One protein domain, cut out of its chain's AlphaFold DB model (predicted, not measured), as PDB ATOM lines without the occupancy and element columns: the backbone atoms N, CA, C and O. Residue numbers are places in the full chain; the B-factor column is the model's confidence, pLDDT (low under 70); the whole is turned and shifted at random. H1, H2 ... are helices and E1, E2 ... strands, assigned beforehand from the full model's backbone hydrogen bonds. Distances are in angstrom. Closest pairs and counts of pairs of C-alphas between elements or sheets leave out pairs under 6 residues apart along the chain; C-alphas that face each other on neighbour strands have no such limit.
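AT A GLANCE: This is residues 191 to 263 of the 265 residues of the protein "Putative dihydrolipoamide acetyltransferase" of Helicobacter pylori R036d (UniProt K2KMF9). Two small lobes are loosely strung together: a three-strand sheet of E1, E2 and E3, with the short helix H1 beside it, and a narrow two-strand ribbon of E4 and E5, with helix H2 at the end where E4 finishes and E5 starts. Residues 228 to 231 lead from one lobe to the other, and the unnamed stretch 246 to 258 loops from H2 back to E5. The printed part has 73 residues, with two named helices and five named strands that follow along the chain as E1 E2 E3 H1 E4 H2 E5; both sheets are antiparallel, with the orders E1 - E2 - E3 and E4 - E5. The class is mixed, helices and strands, with under half of the residues in named elements. The whole is loose, with a radius of gyration of the C-alphas of 14.6 A and spans of 39 by 27 by 24 A.

HOW THE PARTS SIT: E1, residues 191 to 194, and E2, residues 198 to 204, form an antiparallel hairpin at 175 degrees, with N 193 and O 200 2.8 A apart, within hydrogen-bond range. E2 and E3, residues 210 to 213, form another at 140 degrees, with N 203 and O 211 2.9 A apart, also within range. The three make a meander, each strand the antiparallel neighbour of the one before. H1, residues 224 to 227, is only just at the sheet's level, with a height over the sheet of 3.9 A; its closest C-alphas to E2 are those of Tyr 227 and Thr 200, 5.9 A apart. Residues 229 to 230 pair antiparallel with residues 198 to 199 of E2. E4, residues 232 to 235, and E5, residues 259 to 262, are antiparallel at 147 degrees, with N 234 and O 260 2.8 A apart, within range. H2, residues 238 to 245, comes closest to E5 at the C-alphas of Phe 241 and Met 259, 7.2 A apart. E2 is apart from E4, E5 and H2. In H2 every O i to N i+4 pair is within hydrogen-bond range; H1 is too short for such a pair, and its one O i to N i+3 pair is within range.

IN THESE COORDINATES: E1 begins at C-alpha 191, (20.273, -14.555, -34.289), and is 9.8 A long from first to last C-alpha. E2 measures 20.4 A, E3 10.0 A, H1 5.9 A, E4 10.2 A and H2 10.1 A. H2 begins at C-alpha 238, (31.381, -14.223, -6.805). E5, 9.4 A long, ends at C-alpha 262, (22.580, -23.864, -14.173).

THE WHOLE: The two C-alphas farthest apart, those of Asn 207 and Gly 239, are 42.6 A apart. The printed part has no cut, and the link from H2 to E5 is long. The mean pLDDT of the printed part is 85.4, and residues 216 to 220 and 262 to 263 are under 70.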
ATOM      1  N   ALA A 191      21.634 -14.562 -34.799       92.25
ATOM      2  CA  ALA A 191      20.273 -14.555 -34.289       92.25
ATOM      3  C   ALA A 191      20.279 -15.171 -32.890       92.25
ATOM      4  O   ALA A 191      20.825 -16.255 -32.700       92.25
ATOM      5  N   ILE A 192      19.692 -14.478 -31.918       93.00
ATOM      6  CA  ILE A 192      19.571 -14.962 -30.543       93.00
ATOM      7  C   ILE A 192      18.100 -14.878 -30.160       93.00
ATOM      8  O   ILE A 192      17.516 -13.794 -30.189       93.00
ATOM      9  N   ASP A 193      17.520 -16.021 -29.822       91.50
ATOM     10  CA  ASP A 193      16.175 -16.129 -29.276       91.50
ATOM     11  C   ASP A 193      16.266 -16.279 -27.757       91.50
ATOM     12  O   ASP A 193      16.712 -17.310 -27.252       91.50
ATOM     13  N   PHE A 194      15.889 -15.225 -27.031       88.44
ATOM     14  CA  PHE A 194      15.850 -15.215 -25.570       88.44
ATOM     15  C   PHE A 194      14.492 -15.724 -25.082       88.44
ATOM     16  O   PHE A 194      13.584 -14.944 -24.778       88.44
ATOM     17  N   GLY A 195      14.359 -17.045 -24.997       86.00
ATOM     18  CA  GLY A 195      13.207 -17.687 -24.382       86.00
ATOM     19  C   GLY A 195      13.210 -17.559 -22.856       86.00
ATOM     20  O   GLY A 195      14.198 -17.195 -22.224       86.00
ATOM     21  N   THR A 196      12.073 -17.875 -22.231       80.19
ATOM     22  CA  THR A 196      11.939 -17.828 -20.763       80.19
ATOM     23  C   THR A 196      12.714 -18.942 -20.058       80.19
ATOM     24  O   THR A 196      13.158 -18.742 -18.935       80.19
ATOM     25  N   LYS A 197      12.844 -20.113 -20.692       80.50
ATOM     26  CA  LYS A 197      13.533 -21.286 -20.124       80.50
ATOM     27  C   LYS A 197      14.929 -21.453 -20.711       80.50
ATOM     28  O   LYS A 197      15.907 -21.558 -19.974       80.50
ATOM     29  N   SER A 198      15.016 -21.400 -22.035       84.88
ATOM     30  CA  SER A 198      16.249 -21.570 -22.791       84.88
ATOM     31  C   SER A 198      16.485 -20.407 -23.753       84.88
ATOM     32  O   SER A 198      15.570 -19.674 -24.124       84.88
ATOM     33  N   THR A 199      17.747 -20.216 -24.122       88.50
ATOM     34  CA  THR A 199      18.211 -19.286 -25.146       88.50
ATOM     35  C   THR A 199      18.819 -20.081 -26.289       88.50
ATOM     36  O   THR A 199      19.734 -20.874 -26.075       88.50
ATOM     37  N   THR A 200      18.385 -19.831 -27.516       90.25
ATOM     38  CA  THR A 200      18.999 -20.442 -28.701       90.25
ATOM     39  C   THR A 200      19.739 -19.377 -29.486       90.25
ATOM     40  O   THR A 200      19.197 -18.314 -29.778       90.25
ATOM     41  N   ALA A 201      20.992 -19.654 -29.834       91.81
ATOM     42  CA  ALA A 201      21.802 -18.769 -30.655       91.81
ATOM     43  C   ALA A 201      22.176 -19.470 -31.961       91.81
ATOM     44  O   ALA A 201      22.504 -20.656 -31.972       91.81
ATOM     45  N   ALA A 202      22.138 -18.728 -33.062       93.19
ATOM     46  CA  ALA A 202      22.542 -19.190 -34.377       93.19
ATOM     47  C   ALA A 202      23.394 -18.132 -35.073       93.19
ATOM     48  O   ALA A 202      23.173 -16.936 -34.897       93.19
ATOM     49  N   TYR A 203      24.337 -18.560 -35.902       92.25
ATOM     50  CA  TYR A 203      25.118 -17.672 -36.757       92.25
ATOM     51  C   TYR A 203      25.175 -18.213 -38.179       92.25
ATOM     52  O   TYR A 203      25.041 -19.415 -38.404       92.25
ATOM     53  N   MET A 204      25.376 -17.321 -39.142       90.81
ATOM     54  CA  MET A 204      25.677 -17.708 -40.517       90.81
ATOM     55  C   MET A 204      27.190 -17.881 -40.678       90.81
ATOM     56  O   MET A 204      27.955 -16.964 -40.365       90.81
ATOM     57  N   ASP A 205      27.624 -19.053 -41.134       87.44
ATOM     58  CA  ASP A 205      29.034 -19.332 -41.385       87.44
ATOM     59  C   ASP A 205      29.538 -18.694 -42.694       87.44
ATOM     60  O   ASP A 205      28.795 -18.057 -43.444       87.44
ATOM     61  N   ASN A 206      30.831 -18.866 -42.984       85.06
ATOM     62  CA  ASN A 206      31.465 -18.285 -44.172       85.06
ATOM     63  C   ASN A 206      30.944 -18.862 -45.504       85.06
ATOM     64  O   ASN A 206      31.197 -18.268 -46.550       85.06
ATOM     65  N   ASN A 207      30.235 -19.995 -45.476       87.88
ATOM     66  CA  ASN A 207      29.607 -20.615 -46.642       87.88
ATOM     67  C   ASN A 207      28.136 -20.193 -46.800       87.88
ATOM     68  O   ASN A 207      27.484 -20.603 -47.760       87.88
ATOM     69  N   GLY A 208      27.611 -19.375 -45.882       85.81
ATOM     70  CA  GLY A 208      26.211 -18.965 -45.865       85.81
ATOM     71  C   GLY A 208      25.277 -19.968 -45.184       85.81
ATOM     72  O   GLY A 208      24.060 -19.821 -45.291       85.81
ATOM     73  N   GLU A 209      25.804 -20.984 -44.492       90.12
ATOM     74  CA  GLU A 209      24.993 -21.958 -43.758       90.12
ATOM     75  C   GLU A 209      24.702 -21.468 -42.334       90.12
ATOM     76  O   GLU A 209      25.588 -20.980 -41.630       90.12
ATOM     77  N   TYR A 210      23.456 -21.625 -41.880       90.44
ATOM     78  CA  TYR A 210      23.072 -21.307 -40.503       90.44
ATOM     79  C   TYR A 210      23.475 -22.436 -39.554       90.44
ATOM     80  O   TYR A 210      23.093 -23.591 -39.744       90.44
ATOM     81  N   ARG A 211      24.211 -22.094 -38.496       91.00
ATOM     82  CA  ARG A 211      24.694 -23.021 -37.470       91.00
ATOM     83  C   ARG A 211      24.198 -22.609 -36.094       91.00
ATOM     84  O   ARG A 211      24.282 -21.437 -35.741       91.00
ATOM     85  N   LEU A 212      23.722 -23.579 -35.317       90.56
ATOM     86  CA  LEU A 212      23.343 -23.385 -33.918       90.56
ATOM     87  C   LEU A 212      24.584 -23.376 -33.013       90.56
ATOM     88  O   LEU A 212      25.555 -24.092 -33.265       90.56
ATOM     89  N   LEU A 213      24.537 -22.576 -31.950       86.75
ATOM     90  CA  LEU A 213      25.580 -22.452 -30.936       86.75
ATOM     91  C   LEU A 213      25.125 -23.103 -29.633       86.75
ATOM     92  O   LEU A 213      24.092 -22.736 -29.072       86.75
ATOM     93  N   SER A 214      25.928 -24.054 -29.161       82.38
ATOM     94  CA  SER A 214      25.807 -24.623 -27.820       82.38
ATOM     95  C   SER A 214      26.691 -23.827 -26.860       82.38
ATOM     96  O   SER A 214      27.879 -23.629 -27.118       82.38
ATOM     97  N   ILE A 215      26.099 -23.343 -25.774       76.69
ATOM     98  CA  ILE A 215      26.688 -22.477 -24.756       76.69
ATOM     99  C   ILE A 215      26.442 -23.145 -23.402       76.69
ATOM    100  O   ILE A 215      25.303 -23.312 -22.977       76.69
ATOM    101  N   GLY A 216      27.516 -23.541 -22.717       66.69
ATOM    102  CA  GLY A 216      27.432 -24.199 -21.404       66.69
ATOM    103  C   GLY A 216      26.981 -25.669 -21.429       66.69
ATOM    104  O   GLY A 216      26.875 -26.283 -20.367       66.69
ATOM    105  N   GLY A 217      26.729 -26.245 -22.610       66.56
ATOM    106  CA  GLY A 217      26.469 -27.674 -22.808       66.56
ATOM    107  C   GLY A 217      27.743 -28.492 -23.068       66.56
ATOM    108  O   GLY A 217      28.807 -27.946 -23.369       66.56
ATOM    109  N   LEU A 218      27.640 -29.822 -22.977       66.50
ATOM    110  CA  LEU A 218      28.718 -30.724 -23.393       66.50
ATOM    111  C   LEU A 218      28.863 -30.674 -24.920       66.50
ATOM    112  O   LEU A 218      27.939 -31.023 -25.652       66.50
ATOM    113  N   VAL A 219      30.041 -30.269 -25.402       64.19
ATOM    114  CA  VAL A 219      30.331 -30.122 -26.844       64.19
ATOM    115  C   VAL A 219      30.039 -31.414 -27.626       64.19
ATOM    116  O   VAL A 219      29.497 -31.355 -28.734       64.19
ATOM    117  N   ASP A 220      30.335 -32.565 -27.016       68.44
ATOM    118  CA  ASP A 220      30.200 -33.901 -27.611       68.44
ATOM    119  C   ASP A 220      28.797 -34.518 -27.466       68.44
ATOM    120  O   ASP A 220      28.581 -35.656 -27.882       68.44
ATOM    121  N   ASP A 221      27.830 -33.794 -26.897       73.50
ATOM    122  CA  ASP A 221      26.450 -34.271 -26.848       73.50
ATOM    123  C   ASP A 221      25.879 -34.375 -28.276       73.50
ATOM    124  O   ASP A 221      26.055 -33.481 -29.107       73.50
ATOM    125  N   ALA A 222      25.216 -35.482 -28.600       76.75
ATOM    126  CA  ALA A 222      24.566 -35.679 -29.894       76.75
ATOM    127  C   ALA A 222      23.131 -35.120 -29.924       76.75
ATOM    128  O   ALA A 222      22.547 -35.009 -31.003       76.75
ATOM    129  N   SER A 223      22.564 -34.774 -28.763       81.56
ATOM    130  CA  SER A 223      21.213 -34.227 -28.636       81.56
ATOM    131  C   SER A 223      21.099 -32.835 -29.263       81.56
ATOM    132  O   SER A 223      22.033 -32.033 -29.219       81.56
ATOM    133  N   LEU A 224      19.930 -32.522 -29.829       82.38
ATOM    134  CA  LEU A 224      19.591 -31.157 -30.252       82.38
ATOM    135  C   LEU A 224      19.319 -30.238 -29.053       82.38
ATOM    136  O   LEU A 224      19.477 -29.025 -29.178       82.38
ATOM    137  N   GLU A 225      18.982 -30.805 -27.892       82.19
ATOM    138  CA  GLU A 225      18.735 -30.069 -26.646       82.19
ATOM    139  C   GLU A 225      19.978 -29.299 -26.180       82.19
ATOM    140  O   GLU A 225      19.862 -28.276 -25.518       82.19
ATOM    141  N   LYS A 226      21.184 -29.694 -26.611       81.81
ATOM    142  CA  LYS A 226      22.422 -28.959 -26.304       81.81
ATOM    143  C   LYS A 226      22.457 -27.528 -26.856       81.81
ATOM    144  O   LYS A 226      23.336 -26.758 -26.473       81.81
ATOM    145  N   TYR A 227      21.578 -27.197 -27.804       86.44
ATOM    146  CA  TYR A 227      21.431 -25.854 -28.375       86.44
ATOM    147  C   TYR A 227      20.361 -25.016 -27.653       86.44
ATOM    148  O   TYR A 227      20.179 -23.836 -27.970       86.44
ATOM    149  N   GLU A 228      19.659 -25.609 -26.686       85.62
ATOM    150  CA  GLU A 228      18.813 -24.911 -25.725       85.62
ATOM    151  C   GLU A 228      19.669 -24.481 -24.534       85.62
ATOM    152  O   GLU A 228      19.785 -25.167 -23.521       85.62
ATOM    153  N   ASN A 229      20.315 -23.329 -24.668       83.75
ATOM    154  CA  ASN A 229      21.254 -22.861 -23.659       83.75
ATOM    155  C   ASN A 229      20.482 -22.390 -22.419       83.75
ATOM    156  O   ASN A 229      19.531 -21.617 -22.570       83.75
ATOM    157  N   PRO A 230      20.854 -22.798 -21.198       79.44
ATOM    158  CA  PRO A 230      20.100 -22.392 -20.024       79.44
ATOM    159  C   PRO A 230      20.193 -20.880 -19.795       79.44
ATOM    160  O   PRO A 230      21.205 -20.237 -20.073       79.44
ATOM    161  N   THR A 231      19.110 -20.306 -19.277       77.75
ATOM    162  CA  THR A 231      18.983 -18.858 -19.032       77.75
ATOM    163  C   THR A 231      19.438 -18.437 -17.634       77.75
ATOM    164  O   THR A 231      19.495 -17.243 -17.330       77.75
ATOM    165  N   ILE A 232      19.776 -19.404 -16.778       81.94
ATOM    166  CA  ILE A 232      20.163 -19.184 -15.386       81.94
ATOM    167  C   ILE A 232      21.673 -19.367 -15.247       81.94
ATOM    168  O   ILE A 232      22.234 -20.384 -15.652       81.94
ATOM    169  N   VAL A 233      22.326 -18.394 -14.617       84.50
ATOM    170  CA  VAL A 233      23.749 -18.451 -14.266       84.50
ATOM    171  C   VAL A 233      23.920 -18.449 -12.751       84.50
ATOM    172  O   VAL A 233      23.233 -17.721 -12.033       84.50
ATOM    173  N   GLU A 234      24.853 -19.254 -12.259       88.06
ATOM    174  CA  GLU A 234      25.212 -19.358 -10.848       88.06
ATOM    175  C   GLU A 234      26.645 -18.860 -10.643       88.06
ATOM    176  O   GLU A 234      27.580 -19.343 -11.277       88.06
ATOM    177  N   PHE A 235      26.841 -17.940  -9.695       91.12
ATOM    178  CA  PHE A 235      28.176 -17.587  -9.213       91.12
ATOM    179  C   PHE A 235      28.560 -18.468  -8.029       91.12
ATOM    180  O   PHE A 235      28.062 -18.268  -6.920       91.12
ATOM    181  N   ARG A 236      29.516 -19.373  -8.230       91.00
ATOM    182  CA  ARG A 236      30.070 -20.206  -7.152       91.00
ATOM    183  C   ARG A 236      31.113 -19.465  -6.330       91.00
ATOM    184  O   ARG A 236      31.185 -19.631  -5.115       91.00
ATOM    185  N   ASN A 237      31.886 -18.593  -6.979       93.12
ATOM    186  CA  ASN A 237      32.859 -17.731  -6.318       93.12
ATOM    187  C   ASN A 237      32.747 -16.288  -6.818       93.12
ATOM    188  O   ASN A 237      33.610 -15.769  -7.523       93.12
ATOM    189  N   LYS A 238      31.670 -15.610  -6.407       93.88
ATOM    190  CA  LYS A 238      31.381 -14.223  -6.805       93.88
ATOM    191  C   LYS A 238      32.548 -13.260  -6.550       93.88
ATOM    192  O   LYS A 238      32.791 -12.369  -7.357       93.88
ATOM    193  N   GLY A 239      33.250 -13.413  -5.423       94.56
ATOM    194  CA  GLY A 239      34.355 -12.527  -5.050       94.56
ATOM    195  C   GLY A 239      35.541 -12.642  -6.006       94.56
ATOM    196  O   GLY A 239      36.038 -11.623  -6.482       94.56
ATOM    197  N   LYS A 240      35.957 -13.877  -6.319       93.62
ATOM    198  CA  LYS A 240      37.019 -14.137  -7.297       93.62
ATOM    199  C   LYS A 240      36.585 -13.737  -8.706       93.62
ATOM    200  O   LYS A 240      37.305 -12.980  -9.345       93.62
ATOM    201  N   PHE A 241      35.378 -14.128  -9.128       94.12
ATOM    202  CA  PHE A 241      34.844 -13.769 -10.442       94.12
ATOM    203  C   PHE A 241      34.883 -12.259 -10.677       94.12
ATOM    204  O   PHE A 241      35.419 -11.807 -11.678       94.12
ATOM    205  N   LEU A 242      34.352 -11.459  -9.744       94.75
ATOM    206  CA  LEU A 242      34.332 -10.004  -9.897       94.75
ATOM    207  C   LEU A 242      35.737  -9.400  -9.911       94.75
ATOM    208  O   LEU A 242      35.956  -8.420 -10.616       94.75
ATOM    209  N   LYS A 243      36.684  -9.953  -9.146       93.06
ATOM    210  CA  LYS A 243      38.080  -9.506  -9.189       93.06
ATOM    211  C   LYS A 243      38.676  -9.755 -10.577       93.06
ATOM    212  O   LYS A 243      39.232  -8.828 -11.153       93.06
ATOM    213  N   ASP A 244      38.529 -10.968 -11.103       93.88
ATOM    214  CA  ASP A 244      39.143 -11.381 -12.368       93.88
ATOM    215  C   ASP A 244      38.445 -10.733 -13.579       93.88
ATOM    216  O   ASP A 244      39.111 -10.304 -14.520       93.88
ATOM    217  N   TYR A 245      37.116 -10.588 -13.527       92.88
ATOM    218  CA  TYR A 245      36.303  -9.936 -14.558       92.88
ATOM    219  C   TYR A 245      36.640  -8.451 -14.715       92.88
ATOM    220  O   TYR A 245      36.734  -7.959 -15.830       92.88
ATOM    221  N   ASN A 246      36.855  -7.738 -13.604       92.75
ATOM    222  CA  ASN A 246      37.173  -6.306 -13.627       92.75
ATOM    223  C   ASN A 246      38.678  -6.017 -13.777       92.75
ATOM    224  O   ASN A 246      39.085  -4.863 -13.656       92.75
ATOM    225  N   ALA A 247      39.520  -7.036 -13.971       90.81
ATOM    226  CA  ALA A 247      40.965  -6.839 -14.052       90.81
ATOM    227  C   ALA A 247      41.426  -6.269 -15.405       90.81
ATOM    228  O   ALA A 247      42.503  -5.680 -15.476       90.81
ATOM    229  N   LEU A 248      40.631  -6.448 -16.464       88.44
ATOM    230  CA  LEU A 248      40.893  -5.954 -17.815       88.44
ATOM    231  C   LEU A 248      39.600  -5.401 -18.422       88.44
ATOM    232  O   LEU A 248      38.532  -5.966 -18.212       88.44
ATOM    233  N   ASP A 249      39.706  -4.340 -19.225       84.25
ATOM    234  CA  ASP A 249      38.563  -3.774 -19.968       84.25
ATOM    235  C   ASP A 249      38.132  -4.645 -21.164       84.25
ATOM    236  O   ASP A 249      37.078  -4.435 -21.764       84.25
ATOM    237  N   HIS A 250      38.982  -5.598 -21.547       83.50
ATOM    238  CA  HIS A 250      38.737  -6.570 -22.607       83.50
ATOM    239  C   HIS A 250      38.549  -7.966 -21.998       83.50
ATOM    240  O   HIS A 250      38.027  -8.100 -20.895       83.50
ATOM    241  N   ARG A 251      38.924  -9.026 -22.724       86.44
ATOM    242  CA  ARG A 251      38.761 -10.413 -22.283       86.44
ATOM    243  C   ARG A 251      39.333 -10.632 -20.866       86.44
ATOM    244  O   ARG A 251      40.539 -10.485 -20.677       86.44
ATOM    245  N   PRO A 252      38.506 -11.029 -19.884       90.38
ATOM    246  CA  PRO A 252      38.981 -11.298 -18.536       90.38
ATOM    247  C   PRO A 252      39.514 -12.729 -18.387       90.38
ATOM    248  O   PRO A 252      39.058 -13.659 -19.053       90.38
ATOM    249  N   PHE A 253      40.431 -12.925 -17.439       91.25
ATOM    250  CA  PHE A 253      40.996 -14.237 -17.096       91.25
ATOM    251  C   PHE A 253      40.185 -14.946 -15.997       91.25
ATOM    252  O   PHE A 253      40.747 -15.370 -14.988       91.25
ATOM    253  N   THR A 254      38.868 -15.059 -16.181       92.38
ATOM    254  CA  THR A 254      37.979 -15.807 -15.274       92.38
ATOM    255  C   THR A 254      38.206 -17.316 -15.381       92.38
ATOM    256  O   THR A 254      38.838 -17.788 -16.324       92.38
ATOM    257  N   GLU A 255      37.666 -18.093 -14.440       91.81
ATOM    258  CA  GLU A 255      37.641 -19.557 -14.517       91.81
ATOM    259  C   GLU A 255      36.203 -20.066 -14.610       91.81
ATOM    260  O   GLU A 255      35.312 -19.556 -13.931       91.81
ATOM    261  N   LYS A 256      35.979 -21.129 -15.390       87.56
ATOM    262  CA  LYS A 256      34.645 -21.720 -15.591       87.56
ATOM    263  C   LYS A 256      33.964 -22.156 -14.291       87.56
ATOM    264  O   LYS A 256      32.749 -22.170 -14.205       87.56
ATOM    265  N   ASN A 257      34.742 -22.495 -13.264       87.38
ATOM    266  CA  ASN A 257      34.201 -22.923 -11.975       87.38
ATOM    267  C   ASN A 257      33.788 -21.737 -11.083       87.38
ATOM    268  O   ASN A 257      33.157 -21.957 -10.049       87.38
ATOM    269  N   ASP A 258      34.146 -20.496 -11.439       89.69
ATOM    270  CA  ASP A 258      33.734 -19.301 -10.694       89.69
ATOM    271  C   ASP A 258      32.283 -18.902 -11.015       89.69
ATOM    272  O   ASP A 258      31.593 -18.331 -10.158       89.69
ATOM    273  N   MET A 259      31.824 -19.233 -12.228       87.31
ATOM    274  CA  MET A 259      30.472 -19.007 -12.733       87.31
ATOM    275  C   MET A 259      30.068 -20.134 -13.694       87.31
ATOM    276  O   MET A 259      30.696 -20.296 -14.735       87.31
ATOM    277  N   GLU A 260      28.984 -20.850 -13.396       79.94
ATOM    278  CA  GLU A 260      28.447 -21.903 -14.267       79.94
ATOM    279  C   GLU A 260      27.031 -21.578 -14.740       79.94
ATOM    280  O   GLU A 260      26.310 -20.777 -14.141       79.94
ATOM    281  N   VAL A 261      26.635 -22.214 -15.839       77.19
ATOM    282  CA  VAL A 261      25.255 -22.177 -16.309       77.19
ATOM    283  C   VAL A 261      24.485 -23.281 -15.585       77.19
ATOM    284  O   VAL A 261      24.878 -24.446 -15.622       77.19
ATOM    285  N   ALA A 262      23.409 -22.912 -14.894       68.88
ATOM    286  CA  ALA A 262      22.580 -23.864 -14.173       68.88
ATOM    287  C   ALA A 262      21.610 -24.532 -15.152       68.88
ATOM    288  O   ALA A 262      20.727 -23.879 -15.708       68.88
ATOM    289  N   HIS A 263      21.775 -25.837 -15.353       65.06
ATOM    290  CA  HIS A 263      20.769 -26.665 -16.011       65.06
ATOM    291  C   HIS A 263      19.634 -26.907 -15.006       65.06
ATOM    292  O   HIS A 263      19.902 -27.322 -13.876       65.06
TER     293      HIS A 263